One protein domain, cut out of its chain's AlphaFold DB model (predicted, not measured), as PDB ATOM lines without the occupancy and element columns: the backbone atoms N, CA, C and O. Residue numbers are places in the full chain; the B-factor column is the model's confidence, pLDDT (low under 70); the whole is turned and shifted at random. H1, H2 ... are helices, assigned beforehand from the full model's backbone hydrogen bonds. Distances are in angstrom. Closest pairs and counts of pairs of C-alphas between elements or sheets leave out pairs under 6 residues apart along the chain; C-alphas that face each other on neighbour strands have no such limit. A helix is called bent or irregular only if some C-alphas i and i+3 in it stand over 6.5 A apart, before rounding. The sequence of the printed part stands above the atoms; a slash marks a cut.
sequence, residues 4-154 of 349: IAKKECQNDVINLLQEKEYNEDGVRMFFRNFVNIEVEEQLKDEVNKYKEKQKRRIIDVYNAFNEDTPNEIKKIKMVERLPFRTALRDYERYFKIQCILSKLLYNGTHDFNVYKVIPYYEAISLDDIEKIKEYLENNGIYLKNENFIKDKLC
ATOM      1  N   ILE A   4     -13.341 -34.521 -27.925       70.38
ATOM      2  CA  ILE A   4     -13.936 -34.287 -29.251       70.38
ATOM      3  C   ILE A   4     -15.167 -35.182 -29.450       70.38
ATOM      4  O   ILE A   4     -16.260 -34.682 -29.700       70.38
ATOM      5  N   ALA A   5     -15.031 -36.486 -29.202       71.62
ATOM      6  CA  ALA A   5     -16.143 -37.432 -29.302       71.62
ATOM      7  C   ALA A   5     -17.259 -37.144 -28.276       71.62
ATOM      8  O   ALA A   5     -18.437 -37.345 -28.569       71.62
ATOM      9  N   LYS A   6     -16.922 -36.622 -27.082       73.44
ATOM     10  CA  LYS A   6     -17.928 -36.177 -26.095       73.44
ATOM     11  C   LYS A   6     -18.758 -34.989 -26.599       73.44
ATOM     12  O   LYS A   6     -19.960 -34.958 -26.341       73.44
ATOM     13  N   LYS A   7     -18.132 -34.037 -27.301       78.69
ATOM     14  CA  LYS A   7     -18.801 -32.872 -27.907       78.69
ATOM     15  C   LYS A   7     -19.708 -33.266 -29.063       78.69
ATOM     16  O   LYS A   7     -20.854 -32.834 -29.119       78.69
ATOM     17  N   GLU A   8     -19.223 -34.131 -29.946       82.94
ATOM     18  CA  GLU A   8     -20.003 -34.640 -31.079       82.94
ATOM     19  C   GLU A   8     -21.278 -35.354 -30.609       82.94
ATOM     20  O   GLU A   8     -22.370 -35.018 -31.061       82.94
ATOM     21  N   CYS A   9     -21.174 -36.222 -29.594       85.06
ATOM     22  CA  CYS A   9     -22.340 -36.902 -29.026       85.06
ATOM     23  C   CYS A   9     -23.376 -35.926 -28.423       85.06
ATOM     24  O   CYS A   9     -24.577 -36.186 -28.487       85.06
ATOM     25  N   GLN A  10     -22.944 -34.805 -27.826       88.00
ATOM     26  CA  GLN A  10     -23.860 -33.774 -27.314       88.00
ATOM     27  C   GLN A  10     -24.516 -32.970 -28.441       88.00
ATOM     28  O   GLN A  10     -25.703 -32.660 -28.346       88.00
ATOM     29  N   ASN A  11     -23.791 -32.695 -29.528       88.38
ATOM     30  CA  ASN A  11     -24.352 -32.059 -30.722       88.38
ATOM     31  C   ASN A  11     -25.451 -32.913 -31.364       88.38
ATOM     32  O   ASN A  11     -26.486 -32.375 -31.753       88.38
ATOM     33  N   ASP A  12     -25.284 -34.235 -31.408       88.25
ATOM     34  CA  ASP A  12     -26.333 -35.137 -31.897       88.25
ATOM     35  C   ASP A  12     -27.592 -35.098 -31.019       88.25
ATOM     36  O   ASP A  12     -28.714 -35.103 -31.530       88.25
ATOM     37  N   VAL A  13     -27.432 -34.978 -29.698       86.19
ATOM     38  CA  VAL A  13     -28.560 -34.775 -28.773       86.19
ATOM     39  C   VAL A  13     -29.233 -33.417 -28.988       86.19
ATOM     40  O   VAL A  13     -30.461 -33.337 -28.984       86.19
ATOM     41  N   ILE A  14     -28.460 -32.352 -29.203       88.12
ATOM     42  CA  ILE A  14     -28.994 -31.021 -29.522       88.12
ATOM     43  C   ILE A  14     -29.803 -31.080 -30.821       88.12
ATOM     44  O   ILE A  14     -30.937 -30.605 -30.857       88.12
ATOM     45  N   ASN A  15     -29.266 -31.710 -31.868       87.31
ATOM     46  CA  ASN A  15     -29.962 -31.885 -33.140       87.31
ATOM     47  C   ASN A  15     -31.257 -32.685 -32.974       87.31
ATOM     48  O   ASN A  15     -32.295 -32.295 -33.511       87.31
ATOM     49  N   LEU A  16     -31.230 -33.754 -32.174       84.75
ATOM     50  CA  LEU A  16     -32.419 -34.529 -31.834       84.75
ATOM     51  C   LEU A  16     -33.499 -33.660 -31.157       84.75
ATOM     52  O   LEU A  16     -34.658 -33.719 -31.571       84.75
ATOM     53  N   LEU A  17     -33.132 -32.839 -30.162       82.38
ATOM     54  CA  LEU A  17     -34.048 -31.925 -29.455       82.38
ATOM     55  C   LEU A  17     -34.592 -30.807 -30.359       82.38
ATOM     56  O   LEU A  17     -35.747 -30.403 -30.210       82.38
ATOM     57  N   GLN A  18     -33.778 -30.343 -31.310       82.19
ATOM     58  CA  GLN A  18     -34.137 -29.343 -32.321       82.19
ATOM     59  C   GLN A  18     -34.923 -29.921 -33.505       82.19
ATOM     60  O   GLN A  18     -35.254 -29.177 -34.425       82.19
ATOM     61  N   GLU A  19     -35.226 -31.222 -33.495       77.38
ATOM     62  CA  GLU A  19     -35.919 -31.915 -34.587       77.38
ATOM     63  C   GLU A  19     -35.149 -31.833 -35.929       77.38
ATOM     64  O   GLU A  19     -35.742 -31.820 -37.002       77.38
ATOM     65  N   LYS A  20     -33.811 -31.809 -35.874       82.75
ATOM     66  CA  LYS A  20     -32.894 -31.866 -37.028       82.75
ATOM     67  C   LYS A  20     -32.352 -33.278 -37.241       82.75
ATOM     68  O   LYS A  20     -32.479 -34.133 -36.361       82.75
ATOM     69  N   GLU A  21     -31.744 -33.527 -38.400       79.88
ATOM     70  CA  GLU A  21     -30.961 -34.748 -38.633       79.88
ATOM     71  C   GLU A  21     -29.883 -34.913 -37.557       79.88
ATOM     72  O   GLU A  21     -29.219 -33.951 -37.171       79.88
ATOM     73  N   TYR A  22     -29.750 -36.133 -37.048       84.38
ATOM     74  CA  TYR A  22     -28.847 -36.477 -35.957       84.38
ATOM     75  C   TYR A  22     -28.219 -37.843 -36.227       84.38
ATOM     76  O   TYR A  22     -28.844 -38.692 -36.867       84.38
ATOM     77  N   ASN A  23     -27.010 -38.078 -35.716       85.56
ATOM     78  CA  ASN A  23     -26.411 -39.403 -35.752       85.56
ATOM     79  C   ASN A  23     -26.943 -40.253 -34.590       85.56
ATOM     80  O   ASN A  23     -26.764 -39.937 -33.411       85.56
ATOM     81  N   GLU A  24     -27.605 -41.360 -34.924       83.19
ATOM     82  CA  GLU A  24     -28.151 -42.280 -33.933       83.19
ATOM     83  C   GLU A  24     -27.074 -42.870 -33.013       83.19
ATOM     84  O   GLU A  24     -27.286 -42.958 -31.798       83.19
ATOM     85  N   ASP A  25     -25.926 -43.259 -33.564       83.69
ATOM     86  CA  ASP A  25     -24.847 -43.851 -32.780       83.69
ATOM     87  C   ASP A  25     -24.260 -42.832 -31.798       83.69
ATOM     88  O   ASP A  25     -23.967 -43.190 -30.654       83.69
ATOM     89  N   GLY A  26     -24.205 -41.552 -32.182       83.44
ATOM     90  CA  GLY A  26     -23.821 -40.448 -31.299       83.44
ATOM     91  C   GLY A  26     -24.776 -40.285 -30.112       83.44
ATOM     92  O   GLY A  26     -24.344 -40.257 -28.955       83.44
ATOM     93  N   VAL A  27     -26.092 -40.308 -30.359       83.56
ATOM     94  CA  VAL A  27     -27.113 -40.285 -29.292       83.56
ATOM     95  C   VAL A  27     -26.997 -41.517 -28.381       83.56
ATOM     96  O   VAL A  27     -27.023 -41.399 -27.151       83.56
ATOM     97  N   ARG A  28     -26.817 -42.719 -28.946       81.12
ATOM     98  CA  ARG A  28     -26.614 -43.962 -28.174       81.12
ATOM     99  C   ARG A  28     -25.341 -43.903 -27.324       81.12
ATOM    100  O   ARG A  28     -25.346 -44.349 -26.172       81.12
ATOM    101  N   MET A  29     -24.256 -43.345 -27.857       80.81
ATOM    102  CA  MET A  29     -22.995 -43.163 -27.138       80.81
ATOM    103  C   MET A  29     -23.123 -42.161 -25.991       80.81
ATOM    104  O   MET A  29     -22.628 -42.459 -24.897       80.81
ATOM    105  N   PHE A  30     -23.834 -41.045 -26.195       82.56
ATOM    106  CA  PHE A  30     -24.176 -40.104 -25.127       82.56
ATOM    107  C   PHE A  30     -24.893 -40.826 -23.981       82.56
ATOM    108  O   PHE A  30     -24.486 -40.740 -22.824       82.56
ATOM    109  N   PHE A  31     -25.907 -41.637 -24.300       76.31
ATOM    110  CA  PHE A  31     -26.666 -42.368 -23.290       76.31
ATOM    111  C   PHE A  31     -25.848 -43.349 -22.461       76.31
ATOM    112  O   PHE A  31     -26.074 -43.443 -21.250       76.31
ATOM    113  N   ARG A  32     -24.960 -44.113 -23.103       76.81
ATOM    114  CA  ARG A  32     -24.120 -45.116 -22.429       76.81
ATOM    115  C   ARG A  32     -23.099 -44.474 -21.496       76.81
ATOM    116  O   ARG A  32     -22.731 -45.080 -20.498       76.81
ATOM    117  N   ASN A  33     -22.667 -43.256 -21.809       73.69
ATOM    118  CA  ASN A  33     -21.574 -42.584 -21.113       73.69
ATOM    119  C   ASN A  33     -22.019 -41.355 -20.315       73.69
ATOM    120  O   ASN A  33     -21.164 -40.638 -19.810       73.69
ATOM    121  N   PHE A  34     -23.327 -41.132 -20.175       72.12
ATOM    122  CA  PHE A  34     -23.921 -39.935 -19.575       72.12
ATOM    123  C   PHE A  34     -23.307 -39.547 -18.219       72.12
ATOM    124  O   PHE A  34     -22.965 -38.393 -18.010       72.12
ATOM    125  N   VAL A  35     -23.083 -40.523 -17.332       67.06
ATOM    126  CA  VAL A  35     -22.498 -40.307 -15.991       67.06
ATOM    127  C   VAL A  35     -21.049 -39.789 -16.055       67.06
ATOM    128  O   VAL A  35     -20.567 -39.162 -15.120       67.06
ATOM    129  N   ASN A  36     -20.358 -40.017 -17.175       65.94
ATOM    130  CA  ASN A  36     -18.945 -39.692 -17.392       65.94
ATOM    131  C   ASN A  36     -18.736 -38.524 -18.380       65.94
ATOM    132  O   ASN A  36     -17.600 -38.251 -18.806       65.94
ATOM    133  N   ILE A  37     -19.820 -37.866 -18.802       70.06
ATOM    134  CA  ILE A  37     -19.795 -36.725 -19.718       70.06
ATOM    135  C   ILE A  37     -20.236 -35.483 -18.949       70.06
ATOM    136  O   ILE A  37     -21.340 -35.422 -18.420       70.06
ATOM    137  N   GLU A  38     -19.367 -34.475 -18.915       78.62
ATOM    138  CA  GLU A  38     -19.756 -33.146 -18.463       78.62
ATOM    139  C   GLU A  38     -20.720 -32.530 -19.485       78.62
ATOM    140  O   GLU A  38     -20.410 -32.441 -20.675       78.62
ATOM    141  N   VAL A  39     -21.913 -32.161 -19.019       79.94
ATOM    142  CA  VAL A  39     -22.968 -31.586 -19.860       79.94
ATOM    143  C   VAL A  39     -22.631 -30.127 -20.154       79.94
ATOM    144  O   VAL A  39     -22.567 -29.305 -19.233       79.94
ATOM    145  N   GLU A  40     -22.465 -29.807 -21.434       85.50
ATOM    146  CA  GLU A  40     -22.162 -28.459 -21.903       85.50
ATOM    147  C   GLU A  40     -23.342 -27.507 -21.697       85.50
ATOM    148  O   GLU A  40     -24.511 -27.904 -21.717       85.50
ATOM    149  N   GLU A  41     -23.035 -26.222 -21.524       87.00
ATOM    150  CA  GLU A  41     -24.033 -25.164 -21.340       87.00
ATOM    151  C   GLU A  41     -25.028 -25.107 -22.506       87.00
ATOM    152  O   GLU A  41     -26.234 -25.055 -22.282       87.00
ATOM    153  N   GLN A  42     -24.552 -25.282 -23.743       88.19
ATOM    154  CA  GLN A  42     -25.407 -25.316 -24.929       88.19
ATOM    155  C   GLN A  42     -26.459 -26.438 -24.878       88.19
ATOM    156  O   GLN A  42     -27.611 -26.229 -25.265       88.19
ATOM    157  N   LEU A  43     -26.090 -27.626 -24.387       86.38
ATOM    158  CA  LEU A  43     -27.041 -28.725 -24.222       86.38
ATOM    159  C   LEU A  43     -28.045 -28.412 -23.102       86.38
ATOM    160  O   LEU A  43     -29.238 -28.663 -23.270       86.38
ATOM    161  N   LYS A  44     -27.601 -27.812 -21.989       85.12
ATOM    162  CA  LYS A  44     -28.503 -27.366 -20.908       85.12
ATOM    163  C   LYS A  44     -29.525 -26.348 -21.413       85.12
ATOM    164  O   LYS A  44     -30.711 -26.477 -21.111       85.12
ATOM    165  N   ASP A  45     -29.088 -25.386 -22.218       89.12
ATOM    166  CA  ASP A  45     -29.961 -24.378 -22.816       89.12
ATOM    167  C   ASP A  45     -31.013 -25.003 -23.727       89.12
ATOM    168  O   ASP A  45     -32.194 -24.657 -23.651       89.12
ATOM    169  N   GLU A  46     -30.617 -25.955 -24.572       88.19
ATOM    170  CA  GLU A  46     -31.557 -26.607 -25.482       88.19
ATOM    171  C   GLU A  46     -32.566 -27.490 -24.735       88.19
ATOM    172  O   GLU A  46     -33.755 -27.502 -25.061       88.19
ATOM    173  N   VAL A  47     -32.131 -28.155 -23.663       83.25
ATOM    174  CA  VAL A  47     -33.021 -28.890 -22.753       83.25
ATOM    175  C   VAL A  47     -34.021 -27.939 -22.100       83.25
ATOM    176  O   VAL A  47     -35.215 -28.235 -22.084       83.25
ATOM    177  N   ASN A  48     -33.578 -26.775 -21.619       84.06
ATOM    178  CA  ASN A  48     -34.462 -25.764 -21.035       84.06
ATOM    179  C   ASN A  48     -35.481 -25.234 -22.052       84.06
ATOM    180  O   ASN A  48     -36.675 -25.184 -21.750       84.06
ATOM    181  N   LYS A  49     -35.058 -24.923 -23.284       87.88
ATOM    182  CA  LYS A  49     -35.979 -24.537 -24.368       87.88
ATOM    183  C   LYS A  49     -37.012 -25.624 -24.642       87.88
ATOM    184  O   LYS A  49     -38.199 -25.319 -24.783       87.88
ATOM    185  N   TYR A  50     -36.583 -26.886 -24.685       81.94
ATOM    186  CA  TYR A  50     -37.495 -28.011 -24.850       81.94
ATOM    187  C   TYR A  50     -38.490 -28.091 -23.685       81.94
ATOM    188  O   TYR A  50     -39.690 -28.239 -23.927       81.94
ATOM    189  N   LYS A  51     -38.044 -27.922 -22.430       80.38
ATOM    190  CA  LYS A  51     -38.942 -27.898 -21.261       80.38
ATOM    191  C   LYS A  51     -39.995 -26.800 -21.370       80.38
ATOM    192  O   LYS A  51     -41.176 -27.084 -21.196       80.38
ATOM    193  N   GLU A  52     -39.599 -25.583 -21.727       85.88
ATOM    194  CA  GLU A  52     -40.530 -24.463 -21.908       85.88
ATOM    195  C   GLU A  52     -41.489 -24.666 -23.093       85.88
ATOM    196  O   GLU A  52     -42.634 -24.207 -23.064       85.88
ATOM    197  N   LYS A  53     -41.068 -25.380 -24.146       84.25
ATOM    198  CA  LYS A  53     -41.963 -25.816 -25.234       84.25
ATOM    199  C   LYS A  53     -43.018 -26.802 -24.716       84.25
ATOM    200  O   LYS A  53     -44.188 -26.660 -25.061       84.25
ATOM    201  N   GLN A  54     -42.633 -27.770 -23.880       80.50
ATOM    202  CA  GLN A  54     -43.580 -28.740 -23.313       80.50
ATOM    203  C   GLN A  54     -44.537 -28.111 -22.302       80.50
ATOM    204  O   GLN A  54     -45.732 -28.384 -22.375       80.50
ATOM    205  N   LYS A  55     -44.055 -27.217 -21.428       85.25
ATOM    206  CA  LYS A  55     -44.907 -26.453 -20.498       85.25
ATOM    207  C   LYS A  55     -46.037 -25.735 -21.226       85.25
ATOM    208  O   LYS A  55     -47.199 -25.903 -20.872       85.25
ATOM    209  N   ARG A  56     -45.701 -24.997 -22.291       87.81
ATOM    210  CA  ARG A  56     -46.690 -24.288 -23.118       87.81
ATOM    211  C   ARG A  56     -47.747 -25.229 -23.689       87.81
ATOM    212  O   ARG A  56     -48.928 -24.944 -23.574       87.81
ATOM    213  N   ARG A  57     -47.345 -26.393 -24.204       84.88
ATOM    214  CA  ARG A  57     -48.290 -27.392 -24.724       84.88
ATOM    215  C   ARG A  57     -49.190 -28.002 -23.655       84.88
ATOM    216  O   ARG A  57     -50.372 -28.200 -23.907       84.88
ATOM    217  N   ILE A  58     -48.657 -28.281 -22.465       85.75
ATOM    218  CA  ILE A  58     -49.467 -28.759 -21.333       85.75
ATOM    219  C   ILE A  58     -50.536 -27.714 -20.983       85.75
ATOM    220  O   ILE A  58     -51.706 -28.064 -20.832       85.75
ATOM    221  N   ILE A  59     -50.154 -26.433 -20.932       88.38
ATOM    222  CA  ILE A  59     -51.080 -25.315 -20.706       88.38
ATOM    223  C   ILE A  59     -52.116 -25.226 -21.834       88.38
ATOM    224  O   ILE A  59     -53.301 -25.071 -21.562       88.38
ATOM    225  N   ASP A  60     -51.708 -25.384 -23.093       89.38
ATOM    226  CA  ASP A  60     -52.617 -25.354 -24.242       89.38
ATOM    227  C   ASP A  60     -53.665 -26.482 -24.187       89.38
ATOM    228  O   ASP A  60     -54.840 -26.251 -24.485       89.38
ATOM    229  N   VAL A  61     -53.268 -27.693 -23.776       88.56
ATOM    230  CA  VAL A  61     -54.195 -28.819 -23.543       88.56
ATOM    231  C   VAL A  61     -55.145 -28.512 -22.388       88.56
ATOM    232  O   VAL A  61     -56.345 -28.748 -22.516       88.56
ATOM    233  N   TYR A  62     -54.635 -27.965 -21.285       90.56
ATOM    234  CA  TYR A  62     -55.451 -27.574 -20.136       90.56
ATOM    235  C   TYR A  62     -56.466 -26.481 -20.486       90.56
ATOM    236  O   TYR A  62     -57.634 -26.571 -20.112       90.56
ATOM    237  N   ASN A  63     -56.058 -25.484 -21.265       91.44
ATOM    238  CA  ASN A  63     -56.959 -24.444 -21.745       91.44
ATOM    239  C   ASN A  63     -58.061 -25.052 -22.616       91.44
ATOM    240  O   ASN A  63     -59.232 -24.810 -22.348       91.44
ATOM    241  N   ALA A  64     -57.710 -25.912 -23.580       89.12
ATOM    242  CA  ALA A  64     -58.691 -26.615 -24.409       89.12
ATOM    243  C   ALA A  64     -59.664 -27.467 -23.576       89.12
ATOM    244  O   ALA A  64     -60.864 -27.470 -23.843       89.12
ATOM    245  N   PHE A  65     -59.170 -28.153 -22.541       90.31
ATOM    246  CA  PHE A  65     -59.992 -28.939 -21.620       90.31
ATOM    247  C   PHE A  65     -61.034 -28.087 -20.875       90.31
ATOM    248  O   PHE A  65     -62.169 -28.528 -20.683       90.31
ATOM    249  N   ASN A  66     -60.683 -26.855 -20.509       90.50
ATOM    250  CA  ASN A  66     -61.568 -25.938 -19.785       90.50
ATOM    251  C   ASN A  66     -62.426 -25.045 -20.689       90.50
ATOM    252  O   ASN A  66     -63.281 -24.320 -20.186       90.50
ATOM    253  N   GLU A  67     -62.227 -25.080 -22.007       87.38
ATOM    254  CA  GLU A  67     -63.076 -24.328 -22.924       87.38
ATOM    255  C   GLU A  67     -64.532 -24.809 -22.851       87.38
ATOM    256  O   GLU A  67     -64.822 -26.014 -22.823       87.38
ATOM    257  N   ASP A  68     -65.449 -23.845 -22.905       84.00
ATOM    258  CA  ASP A  68     -66.877 -24.087 -23.079       84.00
ATOM    259  C   ASP A  68     -67.174 -24.378 -24.558       84.00
ATOM    260  O   ASP A  68     -67.603 -23.525 -25.335       84.00
ATOM    261  N   THR A  69     -66.799 -25.583 -24.987       77.81
ATOM    262  CA  THR A  69     -67.046 -26.098 -26.336       77.81
ATOM    263  C   THR A  69     -67.563 -27.533 -26.268       77.81
ATOM    264  O   THR A  69     -67.258 -28.251 -25.310       77.81
ATOM    265  N   PRO A  70     -68.311 -27.989 -27.293       77.12
ATOM    266  CA  PRO A  70     -68.705 -29.386 -27.429       77.12
ATOM    267  C   PRO A  70     -67.544 -30.359 -27.175       77.12
ATOM    268  O   PRO A  70     -66.436 -30.155 -27.676       77.12
ATOM    269  N   ASN A  71     -67.811 -31.448 -26.444       77.88
ATOM    270  CA  ASN A  71     -66.789 -32.416 -26.020       77.88
ATOM    271  C   ASN A  71     -65.927 -32.940 -27.181       77.88
ATOM    272  O   ASN A  71     -64.721 -33.104 -27.018       77.88
ATOM    273  N   GLU A  72     -66.503 -33.158 -28.364       75.62
ATOM    274  CA  GLU A  72     -65.735 -33.580 -29.545       75.62
ATOM    275  C   GLU A  72     -64.746 -32.509 -30.020       75.62
ATOM    276  O   GLU A  72     -63.597 -32.815 -30.325       75.62
ATOM    277  N   ILE A  73     -65.135 -31.231 -30.002       74.81
ATOM    278  CA  ILE A  73     -64.236 -30.123 -30.360       74.81
ATOM    279  C   ILE A  73     -63.091 -30.029 -29.358       74.81
ATOM    280  O   ILE A  73     -61.926 -29.891 -29.743       74.81
ATOM    281  N   LYS A  74     -63.428 -30.159 -28.075       83.38
ATOM    282  CA  LYS A  74     -62.473 -30.222 -26.975       83.38
ATOM    283  C   LYS A  74     -61.458 -31.351 -27.178       83.38
ATOM    284  O   LYS A  74     -60.261 -31.090 -27.109       83.38
ATOM    285  N   LYS A  75     -61.898 -32.566 -27.541       81.38
ATOM    286  CA  LYS A  75     -61.003 -33.706 -27.835       81.38
ATOM    287  C   LYS A  75     -60.006 -33.390 -28.942       81.38
ATOM    288  O   LYS A  75     -58.812 -33.564 -28.731       81.38
ATOM    289  N   ILE A  76     -60.465 -32.891 -30.090       76.56
ATOM    290  CA  ILE A  76     -59.578 -32.544 -31.217       76.56
ATOM    291  C   ILE A  76     -58.538 -31.533 -30.768       76.56
ATOM    292  O   ILE A  76     -57.345 -31.738 -30.976       76.56
ATOM    293  N   LYS A  77     -58.993 -30.448 -30.126       79.75
ATOM    294  CA  LYS A  77     -58.109 -29.371 -29.698       79.75
ATOM    295  C   LYS A  77     -57.043 -29.893 -28.742       79.75
ATOM    296  O   LYS A  77     -55.881 -29.518 -28.896       79.75
ATOM    297  N   MET A  78     -57.423 -30.760 -27.805       83.94
ATOM    298  CA  MET A  78     -56.498 -31.415 -26.883       83.94
ATOM    299  C   MET A  78     -55.514 -32.330 -27.624       83.94
ATOM    300  O   MET A  78     -54.313 -32.187 -27.416       83.94
ATOM    301  N   VAL A  79     -55.983 -33.206 -28.525       78.88
ATOM    302  CA  VAL A  79     -55.127 -34.128 -29.302       78.88
ATOM    303  C   VAL A  79     -54.125 -33.369 -30.179       78.88
ATOM    304  O   VAL A  79     -52.947 -33.721 -30.234       78.88
ATOM    305  N   GLU A  80     -54.557 -32.284 -30.824       75.81
ATOM    306  CA  GLU A  80     -53.691 -31.419 -31.630       75.81
ATOM    307  C   GLU A  80     -52.546 -30.803 -30.823       75.81
ATOM    308  O   GLU A  80     -51.440 -30.650 -31.345       75.81
ATOM    309  N   ARG A  81     -52.821 -30.473 -29.556       79.44
ATOM    310  CA  ARG A  81     -51.927 -29.758 -28.635       79.44
ATOM    311  C   ARG A  81     -51.145 -30.682 -27.709       79.44
ATOM    312  O   ARG A  81     -50.387 -30.170 -26.887       79.44
ATOM    313  N   LEU A  82     -51.304 -32.006 -27.827       77.75
ATOM    314  CA  LEU A  82     -50.685 -32.954 -26.905       77.75
ATOM    315  C   LEU A  82     -49.188 -32.659 -26.727       77.75
ATOM    316  O   LEU A  82     -48.457 -32.472 -27.714       77.75
ATOM    317  N   PRO A  83     -48.707 -32.617 -25.472       70.94
ATOM    318  CA  PRO A  83     -47.287 -32.486 -25.230       70.94
ATOM    319  C   PRO A  83     -46.555 -33.671 -25.871       70.94
ATOM    320  O   PRO A  83     -47.117 -34.741 -26.099       70.94
ATOM    321  N   PHE A  84     -45.290 -33.452 -26.207       66.75
ATOM    322  CA  PHE A  84     -44.386 -34.429 -26.823       66.75
ATOM    323  C   PHE A  84     -44.695 -34.836 -28.269       66.75
ATOM    324  O   PHE A  84     -43.962 -35.641 -28.837       66.75
ATOM    325  N   ARG A  85     -45.675 -34.198 -28.924       63.00
ATOM    326  CA  ARG A  85     -45.863 -34.308 -30.379       63.00
ATOM    327  C   ARG A  85     -44.729 -33.606 -31.143       63.00
ATOM    328  O   ARG A  85     -44.670 -32.378 -31.187       63.00
ATOM    329  N   THR A  86     -43.782 -34.331 -31.708       55.91
ATOM    330  CA  THR A  86     -42.720 -33.750 -32.554       55.91
ATOM    331  C   THR A  86     -43.285 -33.346 -33.924       55.91
ATOM    332  O   THR A  86     -44.288 -33.910 -34.360       55.91
ATOM    333  N   ALA A  87     -42.692 -32.360 -34.614       54.28
ATOM    334  CA  ALA A  87     -43.073 -32.062 -36.004       54.28
ATOM    335  C   ALA A  87     -42.710 -33.232 -36.935       54.28
ATOM    336  O   ALA A  87     -43.375 -33.465 -37.942       54.28
ATOM    337  N   LEU A  88     -41.688 -34.002 -36.552       54.41
ATOM    338  CA  LEU A  88     -41.277 -35.244 -37.198       54.41
ATOM    339  C   LEU A  88     -41.869 -36.438 -36.442       54.41
ATOM    340  O   LEU A  88     -41.486 -36.693 -35.301       54.41
ATOM    341  N   ARG A  89     -42.823 -37.143 -37.060       58.19
ATOM    342  CA  ARG A  89     -43.583 -38.273 -36.486       58.19
ATOM    343  C   ARG A  89     -42.728 -39.538 -36.425       58.19
ATOM    344  O   ARG A  89     -42.847 -40.418 -37.265       58.19
ATOM    345  N   ASP A  90     -41.823 -39.573 -35.462       65.38
ATOM    346  CA  ASP A  90     -40.849 -40.641 -35.283       65.38
ATOM    347  C   ASP A  90     -40.923 -41.123 -33.827       65.38
ATOM    348  O   ASP A  90     -40.508 -40.418 -32.901       65.38
ATOM    349  N   TYR A  91     -41.503 -42.315 -33.633       68.19
ATOM    350  CA  TYR A  91     -41.601 -42.967 -32.322       68.19
ATOM    351  C   TYR A  91     -40.227 -43.134 -31.672       68.19
ATOM    352  O   TYR A  91     -40.084 -42.985 -30.460       68.19
ATOM    353  N   GLU A  92     -39.201 -43.393 -32.477       70.56
ATOM    354  CA  GLU A  92     -37.845 -43.589 -32.007       70.56
ATOM    355  C   GLU A  92     -37.222 -42.272 -31.534       70.56
ATOM    356  O   GLU A  92     -36.629 -42.220 -30.456       70.56
ATOM    357  N   ARG A  93     -37.417 -41.175 -32.276       73.81
ATOM    358  CA  ARG A  93     -37.046 -39.825 -31.815       73.81
ATOM    359  C   ARG A  93     -37.810 -39.446 -30.548       73.81
ATOM    360  O   ARG A  93     -37.187 -38.956 -29.608       73.81
ATOM    361  N   TYR A  94     -39.122 -39.685 -30.494       72.06
ATOM    362  CA  TYR A  94     -39.923 -39.471 -29.284       72.06
ATOM    363  C   TYR A  94     -39.323 -40.237 -28.095       72.06
ATOM    364  O   TYR A  94     -39.024 -39.636 -27.060       72.06
ATOM    365  N   PHE A  95     -39.052 -41.531 -28.272       72.31
ATOM    366  CA  PHE A  95     -38.456 -42.397 -27.262       72.31
ATOM    367  C   PHE A  95     -37.088 -41.888 -26.789       72.31
ATOM    368  O   PHE A  95     -36.852 -41.747 -25.584       72.31
ATOM    369  N   LYS A  96     -36.198 -41.547 -27.728       77.06
ATOM    370  CA  LYS A  96     -34.866 -41.002 -27.437       77.06
ATOM    371  C   LYS A  96     -34.972 -39.691 -26.649       77.06
ATOM    372  O   LYS A  96     -34.284 -39.535 -25.644       77.06
ATOM    373  N   ILE A  97     -35.875 -38.780 -27.009       76.44
ATOM    374  CA  ILE A  97     -36.071 -37.531 -26.257       76.44
ATOM    375  C   ILE A  97     -36.563 -37.807 -24.828       76.44
ATOM    376  O   ILE A  97     -36.019 -37.230 -23.885       76.44
ATOM    377  N   GLN A  98     -37.524 -38.718 -24.631       72.62
ATOM    378  CA  GLN A  98     -37.988 -39.078 -23.282       72.62
ATOM    379  C   GLN A  98     -36.857 -39.656 -22.424       72.62
ATOM    380  O   GLN A  98     -36.705 -39.292 -21.257       72.62
ATOM    381  N   CYS A  99     -36.008 -40.498 -23.011       71.69
ATOM    382  CA  CYS A  99     -34.854 -41.064 -22.318       71.69
ATOM    383  C   CYS A  99     -33.825 -39.987 -21.933       71.69
ATOM    384  O   CYS A  99     -33.230 -40.057 -20.856       71.69
ATOM    385  N   ILE A 100     -33.623 -38.976 -22.788       73.75
ATOM    386  CA  ILE A 100     -32.712 -37.846 -22.534       73.75
ATOM    387  C   ILE A 100     -33.227 -37.006 -21.380       73.75
ATOM    388  O   ILE A 100     -32.476 -36.728 -20.450       73.75
ATOM    389  N   LEU A 101     -34.511 -36.658 -21.400       70.94
ATOM    390  CA  LEU A 101     -35.139 -35.869 -20.345       70.94
ATOM    391  C   LEU A 101     -35.163 -36.633 -19.020       70.94
ATOM    392  O   LEU A 101     -34.819 -36.055 -17.997       70.94
ATOM    393  N   SER A 102     -35.470 -37.935 -19.038       69.12
ATOM    394  CA  SER A 102     -35.405 -38.792 -17.845       69.12
ATOM    395  C   SER A 102     -34.020 -38.776 -17.194       69.12
ATOM    396  O   SER A 102     -33.898 -38.606 -15.979       69.12
ATOM    397  N   LYS A 103     -32.960 -38.884 -18.003       70.50
ATOM    398  CA  LYS A 103     -31.579 -38.879 -17.508       70.50
ATOM    399  C   LYS A 103     -31.085 -37.499 -17.084       70.50
ATOM    400  O   LYS A 103     -30.444 -37.398 -16.046       70.50
ATOM    401  N   LEU A 104     -31.373 -36.458 -17.863       69.19
ATOM    402  CA  LEU A 104     -30.906 -35.096 -17.590       69.19
ATOM    403  C   LEU A 104     -31.657 -34.422 -16.444       69.19
ATOM    404  O   LEU A 104     -31.082 -33.566 -15.780       69.19
ATOM    405  N   LEU A 105     -32.928 -34.764 -16.235       64.94
ATOM    406  CA  LEU A 105     -33.788 -34.038 -15.303       64.94
ATOM    407  C   LEU A 105     -34.099 -34.815 -14.021       64.94
ATOM    408  O   LEU A 105     -34.366 -34.171 -13.011       64.94
ATOM    409  N   TYR A 106     -34.078 -36.156 -14.033       61.12
ATOM    410  CA  TYR A 106     -34.733 -36.944 -12.973       61.12
ATOM    411  C   TYR A 106     -33.876 -38.050 -12.338       61.12
ATOM    412  O   TYR A 106     -34.421 -38.899 -11.640       61.12
ATOM    413  N   ASN A 107     -32.551 -38.059 -12.537       57.56
ATOM    414  CA  ASN A 107     -31.610 -38.977 -11.863       57.56
ATOM    415  C   ASN A 107     -32.007 -40.473 -11.878       57.56
ATOM    416  O   ASN A 107     -31.629 -41.237 -10.994       57.56
ATOM    417  N   GLY A 108     -32.701 -40.913 -12.932       53.62
ATOM    418  CA  GLY A 108     -32.919 -42.325 -13.228       53.62
ATOM    419  C   GLY A 108     -34.226 -42.908 -12.692       53.62
ATOM    420  O   GLY A 108     -34.319 -43.388 -11.571       53.62
ATOM    421  N   THR A 109     -35.204 -43.009 -13.584       50.94
ATOM    422  CA  THR A 109     -35.857 -44.272 -13.975       50.94
ATOM    423  C   THR A 109     -36.616 -43.989 -15.268       50.94
ATOM    424  O   THR A 109     -37.259 -42.950 -15.413       50.94
ATOM    425  N   HIS A 110     -36.435 -44.849 -16.271       53.19
ATOM    426  CA  HIS A 110     -37.094 -44.678 -17.566       53.19
ATOM    427  C   HIS A 110     -38.568 -45.021 -17.370       53.19
ATOM    428  O   HIS A 110     -38.872 -46.120 -16.912       53.19
ATOM    429  N   ASP A 111     -39.470 -44.104 -17.704       54.34
ATOM    430  CA  ASP A 111     -40.897 -44.392 -17.704       54.34
ATOM    431  C   ASP A 111     -41.547 -43.837 -18.968       54.34
ATOM    432  O   ASP A 111     -41.412 -42.658 -19.288       54.34
ATOM    433  N   PHE A 112     -42.230 -44.720 -19.697       55.47
ATOM    434  CA  PHE A 112     -42.929 -44.418 -20.946       55.47
ATOM    435  C   PHE A 112     -44.223 -43.629 -20.731       55.47
ATOM    436  O   PHE A 112     -44.847 -43.174 -21.691       55.47
ATOM    437  N   ASN A 113     -44.649 -43.466 -19.480       62.38
ATOM    438  CA  ASN A 113     -45.847 -42.724 -19.160       62.38
ATOM    439  C   ASN A 113     -45.578 -41.215 -19.234       62.38
ATOM    440  O   ASN A 113     -45.045 -40.616 -18.299       62.38
ATOM    441  N   VAL A 114     -46.032 -40.591 -20.325       60.28
ATOM    442  CA  VAL A 114     -46.049 -39.131 -20.523       60.28
ATOM    443  C   VAL A 114     -46.555 -38.397 -19.279       60.28
ATOM    444  O   VAL A 114     -45.958 -37.412 -18.848       60.28
ATOM    445  N   TYR A 115     -47.609 -38.913 -18.641       60.97
ATOM    446  CA  TYR A 115     -48.193 -38.307 -17.446       60.97
ATOM    447  C   TYR A 115     -47.328 -38.422 -16.194       60.97
ATOM    448  O   TYR A 115     -47.577 -37.695 -15.244       60.97
ATOM    449  N   LYS A 116     -46.310 -39.288 -16.160       65.56
ATOM    450  CA  LYS A 116     -45.318 -39.273 -15.075       65.56
ATOM    451  C   LYS A 116     -44.290 -38.171 -15.267       65.56
ATOM    452  O   LYS A 116     -43.767 -37.676 -14.280       65.56
ATOM    453  N   VAL A 117     -44.032 -37.760 -16.509       64.12
ATOM    454  CA  VAL A 117     -43.078 -36.684 -16.810       64.12
ATOM    455  C   VAL A 117     -43.746 -35.305 -16.715       64.12
ATOM    456  O   VAL A 117     -43.110 -34.355 -16.267       64.12
ATOM    457  N   ILE A 118     -45.032 -35.190 -17.080       66.31
ATOM    458  CA  ILE A 118     -45.819 -33.936 -17.053       66.31
ATOM    459  C   ILE A 118     -45.739 -33.177 -15.706       66.31
ATOM    460  O   ILE A 118     -45.472 -31.974 -15.746       66.31
ATOM    461  N   PRO A 119     -45.910 -33.819 -14.530       68.88
ATOM    462  CA  PRO A 119     -45.806 -33.164 -13.226       68.88
ATOM    463  C   PRO A 119     -44.530 -32.352 -13.019       68.88
ATOM    464  O   PRO A 119     -44.570 -31.265 -12.454       68.88
ATOM    465  N   TYR A 120     -43.402 -32.838 -13.535       66.38
ATOM    466  CA  TYR A 120     -42.101 -32.195 -13.362       66.38
ATOM    467  C   TYR A 120     -41.908 -30.927 -14.200       66.38
ATOM    468  O   TYR A 120     -40.908 -30.218 -14.055       66.38
ATOM    469  N   TYR A 121     -42.832 -30.645 -15.116       73.31
ATOM    470  CA  TYR A 121     -42.863 -29.368 -15.814       73.31
ATOM    471  C   TYR A 121     -43.578 -28.290 -15.001       73.31
ATOM    472  O   TYR A 121     -43.506 -27.136 -15.406       73.31
ATOM    473  N   GLU A 122     -44.256 -28.632 -13.897       77.12
ATOM    474  CA  GLU A 122     -44.923 -27.673 -12.997       77.12
ATOM    475  C   GLU A 122     -45.836 -26.681 -13.746       77.12
ATOM    476  O   GLU A 122     -45.980 -25.520 -13.373       77.12
ATOM    477  N   ALA A 123     -46.421 -27.124 -14.864       82.50
ATOM    478  CA  ALA A 123     -47.190 -26.262 -15.759       82.50
ATOM    479  C   ALA A 123     -48.619 -26.018 -15.247       82.50
ATOM    480  O   ALA A 123     -49.176 -24.945 -15.458       82.50
ATOM    481  N   ILE A 124     -49.202 -27.028 -14.596       85.31
ATOM    482  CA  ILE A 124     -50.542 -27.044 -13.998       85.31
ATOM    483  C   ILE A 124     -50.523 -27.943 -12.749       85.31
ATOM    484  O   ILE A 124     -49.536 -28.644 -12.506       85.31
ATOM    485  N   SER A 125     -51.602 -27.937 -11.961       87.56
ATOM    486  CA  SER A 125     -51.701 -28.759 -10.747       87.56
ATOM    487  C   SER A 125     -51.736 -30.265 -11.057       87.56
ATOM    488  O   SER A 125     -52.191 -30.684 -12.123       87.56
ATOM    489  N   LEU A 126     -51.287 -31.097 -10.107       85.31
ATOM    490  CA  LEU A 126     -51.396 -32.562 -10.204       85.31
ATOM    491  C   LEU A 126     -52.849 -33.024 -10.371       85.31
ATOM    492  O   LEU A 126     -53.116 -33.919 -11.171       85.31
ATOM    493  N   ASP A 127     -53.778 -32.376  -9.671       88.31
ATOM    494  CA  ASP A 127     -55.205 -32.688  -9.752       88.31
ATOM    495  C   ASP A 127     -55.749 -32.447 -11.165       88.31
ATOM    496  O   ASP A 127     -56.535 -33.240 -11.681       88.31
ATOM    497  N   ASP A 128     -55.312 -31.376 -11.829       89.50
ATOM    498  CA  ASP A 128     -55.743 -31.078 -13.195       89.50
ATOM    499  C   ASP A 128     -55.090 -32.001 -14.230       89.50
ATOM    500  O   ASP A 128     -55.734 -32.360 -15.219       89.50
ATOM    501  N   ILE A 129     -53.854 -32.452 -13.984       84.75
ATOM    502  CA  ILE A 129     -53.207 -33.494 -14.798       84.75
ATOM    503  C   ILE A 129     -54.028 -34.783 -14.744       84.75
ATOM    504  O   ILE A 129     -54.295 -35.375 -15.791       84.75
ATOM    505  N   GLU A 130     -54.453 -35.207 -13.551       86.62
ATOM    506  CA  GLU A 130     -55.255 -36.421 -13.386       86.62
ATOM    507  C   GLU A 130     -56.635 -36.294 -14.047       86.62
ATOM    508  O   GLU A 130     -57.029 -37.205 -14.774       86.62
ATOM    509  N   LYS A 131     -57.317 -35.145 -13.934       89.81
ATOM    510  CA  LYS A 131     -58.590 -34.903 -14.646       89.81
ATOM    511  C   LYS A 131     -58.442 -34.979 -16.166       89.81
ATOM    512  O   LYS A 131     -59.252 -35.619 -16.836       89.81
ATOM    513  N   ILE A 132     -57.418 -34.330 -16.727       88.12
ATOM    514  CA  ILE A 132     -57.147 -34.359 -18.176       88.12
ATOM    515  C   ILE A 132     -56.863 -35.787 -18.633       88.12
ATOM    516  O   ILE A 132     -57.359 -36.222 -19.672       88.12
ATOM    517  N   LYS A 133     -56.067 -36.518 -17.856       85.44
ATOM    518  CA  LYS A 133     -55.718 -37.909 -18.123       85.44
ATOM    519  C   LYS A 133     -56.949 -38.806 -18.129       85.44
ATOM    520  O   LYS A 133     -57.137 -39.541 -19.096       85.44
ATOM    521  N   GLU A 134     -57.796 -38.719 -17.106       88.25
ATOM    522  CA  GLU A 134     -59.060 -39.459 -17.044       88.25
ATOM    523  C   GLU A 134     -59.960 -39.112 -18.229       88.25
ATOM    524  O   GLU A 134     -60.507 -40.001 -18.878       88.25
ATOM    525  N   TYR A 135     -60.065 -37.825 -18.570       87.94
ATOM    526  CA  TYR A 135     -60.836 -37.381 -19.726       87.94
ATOM    527  C   TYR A 135     -60.319 -38.001 -21.028       87.94
ATOM    528  O   TYR A 135     -61.111 -38.510 -21.817       87.94
ATOM    529  N   LEU A 136     -59.010 -37.986 -21.272       84.44
ATOM    530  CA  LEU A 136     -58.425 -38.556 -22.488       84.44
ATOM    531  C   LEU A 136     -58.615 -40.081 -22.548       84.44
ATOM    532  O   LEU A 136     -59.055 -40.589 -23.580       84.44
ATOM    533  N   GLU A 137     -58.375 -40.803 -21.449       84.56
ATOM    534  CA  GLU A 137     -58.549 -42.263 -21.390       84.56
ATOM    535  C   GLU A 137     -60.015 -42.681 -21.582       84.56
ATOM    536  O   GLU A 137     -60.292 -43.566 -22.393       84.56
ATOM    537  N   ASN A 138     -60.962 -41.988 -20.939       82.88
ATOM    538  CA  ASN A 138     -62.402 -42.226 -21.110       82.88
ATOM    539  C   ASN A 138     -62.889 -41.959 -22.542       82.88
ATOM    540  O   ASN A 138     -63.947 -42.438 -22.940       82.88
ATOM    541  N   ASN A 139     -62.116 -41.205 -23.324       75.94
ATOM    542  CA  ASN A 139     -62.413 -40.879 -24.712       75.94
ATOM    543  C   ASN A 139     -61.523 -41.633 -25.714       75.94
ATOM    544  O   ASN A 139     -61.424 -41.225 -26.869       75.94
ATOM    545  N   GLY A 140     -60.894 -42.735 -25.291       76.19
ATOM    546  CA  GLY A 140     -60.148 -43.633 -26.175       76.19
ATOM    547  C   GLY A 140     -58.736 -43.164 -26.540       76.19
ATOM    548  O   GLY A 140     -58.104 -43.756 -27.413       76.19
ATOM    549  N   ILE A 141     -58.226 -42.117 -25.884       79.44
ATOM    550  CA  ILE A 141     -56.894 -41.551 -26.122       79.44
ATOM    551  C   ILE A 141     -55.943 -42.076 -25.040       79.44
ATOM    552  O   ILE A 141     -55.731 -41.467 -23.987       79.44
ATOM    553  N   TYR A 142     -55.367 -43.249 -25.296       78.75
ATOM    554  CA  TYR A 142     -54.614 -44.016 -24.301       78.75
ATOM    555  C   TYR A 142     -53.128 -43.636 -24.259       78.75
ATOM    556  O   TYR A 142     -52.272 -44.399 -24.701       78.75
ATOM    557  N   LEU A 143     -52.784 -42.484 -23.671       74.56
ATOM    558  CA  LEU A 143     -51.381 -42.017 -23.595       74.56
ATOM    559  C   LEU A 143     -50.477 -42.821 -22.634       74.56
ATOM    560  O   LEU A 143     -49.310 -42.480 -22.462       74.56
ATOM    561  N   LYS A 144     -50.994 -43.876 -21.991       73.38
ATOM    562  CA  LYS A 144     -50.186 -44.887 -21.279       73.38
ATOM    563  C   LYS A 144     -49.846 -46.102 -22.144       73.38
ATOM    564  O   LYS A 144     -48.997 -46.899 -21.761       73.38
ATOM    565  N   ASN A 145     -50.553 -46.294 -23.255       76.25
ATOM    566  CA  ASN A 145     -50.403 -47.469 -24.097       76.25
ATOM    567  C   ASN A 145     -49.350 -47.183 -25.171       76.25
ATOM    568  O   ASN A 145     -49.585 -46.398 -26.087       76.25
ATOM    569  N   GLU A 146     -48.198 -47.839 -25.053       74.38
ATOM    570  CA  GLU A 146     -47.086 -47.697 -25.995       74.38
ATOM    571  C   GLU A 146     -47.513 -47.972 -27.441       74.38
ATOM    572  O   GLU A 146     -47.195 -47.182 -28.327       74.38
ATOM    573  N   ASN A 147     -48.302 -49.027 -27.674       75.06
ATOM    574  CA  ASN A 147     -48.806 -49.355 -29.007       75.06
ATOM    575  C   ASN A 147     -49.736 -48.256 -29.528       75.06
ATOM    576  O   ASN A 147     -49.630 -47.867 -30.680       75.06
ATOM    577  N   PHE A 148     -50.596 -47.680 -28.679       74.88
ATOM    578  CA  PHE A 148     -51.427 -46.544 -29.088       74.88
ATOM    579  C   PHE A 148     -50.568 -45.338 -29.483       74.88
ATOM    580  O   PHE A 148     -50.799 -44.739 -30.531       74.88
ATOM    581  N   ILE A 149     -49.556 -44.991 -28.684       72.44
ATOM    582  CA  ILE A 149     -48.642 -43.884 -28.999       72.44
ATOM    583  C   ILE A 149     -47.935 -44.159 -30.326       72.44
ATOM    584  O   ILE A 149     -47.982 -43.329 -31.232       72.44
ATOM    585  N   LYS A 150     -47.328 -45.339 -30.462       70.88
ATOM    586  CA  LYS A 150     -46.603 -45.760 -31.658       70.88
ATOM    587  C   LYS A 150     -47.491 -45.741 -32.901       70.88
ATOM    588  O   LYS A 150     -47.103 -45.148 -33.900       70.88
ATOM    589  N   ASP A 151     -48.686 -46.321 -32.822       67.94
ATOM    590  CA  ASP A 151     -49.540 -46.575 -33.985       67.94
ATOM    591  C   ASP A 151     -50.447 -45.392 -34.347       67.94
ATOM    592  O   ASP A 151     -50.829 -45.255 -35.512       67.94
ATOM    593  N   LYS A 152     -50.815 -44.545 -33.370       67.19
ATOM    594  CA  LYS A 152     -51.808 -43.466 -33.540       67.19
ATOM    595  C   LYS A 152     -51.259 -42.054 -33.373       67.19
ATOM    596  O   LYS A 152     -51.863 -41.128 -33.900       67.19
ATOM    597  N   LEU A 153     -50.145 -41.866 -32.661       66.75
ATOM    598  CA  LEU A 153     -49.583 -40.530 -32.395       66.75
ATOM    599  C   LEU A 153     -48.219 -40.306 -33.056       66.75
ATOM    600  O   LEU A 153     -47.910 -39.185 -33.458       66.75
ATOM    601  N   CYS A 154     -47.417 -41.364 -33.172       61.91
ATOM    602  CA  CYS A 154     -46.050 -41.332 -33.688       61.91
ATOM    603  C   CYS A 154     -45.883 -42.090 -35.010       61.91
ATOM    604  O   CYS A 154     -44.753 -42.207 -35.483       61.91
TER     605      CYS A 154
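What this domain is: This is residues 4 to 154 of the 349 residues of an uncharacterized protein of Clostridium sp. CAG:433 (UniProt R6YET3). One long helix, H3, runs along much of the domain's length, and four shorter helices, H2, H5, H6 and H7, stand in a loose row crosswise to it on one side. H1 and H4 run beside the two ends of H3, and H8 sits beyond the row, by the start of H5. The printed part has 151 residues with eight named helices, H1 to H8 in chain order, and no named strand, and its class is all helix. It is compact, with a radius of gyration of the C-alphas of 16.3 A, yet elongated in outline, spanning 55 by 29 by 24 A.

How they stand to each other: Start at H3, residues 41 to 66, the hub, which touches four helices. Its residues 43 to 50 alone touch H1, residues 4 to 17, the same way at a shallow tilt of 15 degrees; the closest C-alphas, of Ile 14 and Leu 43, are 6.1 A apart. Its residues 60 to 65 alone touch H4, residues 71 to 80, in a helical hairpin, with C-alphas 61 and 78 closest at 4.8 A. Its residues 51 to 58 alone touch H6, residues 114 to 121, with C-alphas 55 and 121 closest at 5.9 A. H6 forms a second helical hairpin with H7, residues 126 to 138, at a shallow tilt of 23 degrees; C-alphas 119 and 126 are closest at 6.4 A. H3 and H7 only just touch, with 3 pairs of C-alphas within 8 A, the closest being 65 and 132 at 7.0 A. Look back to H1: it touches H2, residues 24 to 36, at a steep tilt of 65 degrees, with C-alphas 9 and 26 closest at 4.5 A. H5, residues 91 to 106, is close to but not clearly touching H8, residues 146 to 153, with C-alphas 91 and 150 closest at 5.8 A. Every O i to N i+4 pair is within hydrogen-bond range in H1, H3, H4, H5, H7 and H8; H2 has 7 of 9, and H6 1 of 4 beside 3 of 5 O i to N i+3 pairs.

Where its parts are: Find C-alpha 41 at (-24.033, -25.164, -21.340); from there H3 runs 37.6 A to C-alpha 66 at (-61.568, -25.938, -19.785). H1 begins at C-alpha 4, (-13.936, -34.287, -29.251), and is 20.3 A long; H5 measures 21.4 A, H2 19.1 A and H7 18.3 A. H2 is irregular: C-alphas 32 and 35 are 8.2 A apart.

The domain as a whole: The two farthest C-alphas, of Ile 4 and Pro 70, are 55.0 A apart. The printed part has no cut and no long link. Mean pLDDT of the printed part is 77.2; 32 residues are under 70, among them 84 to 91 and 104 to 120.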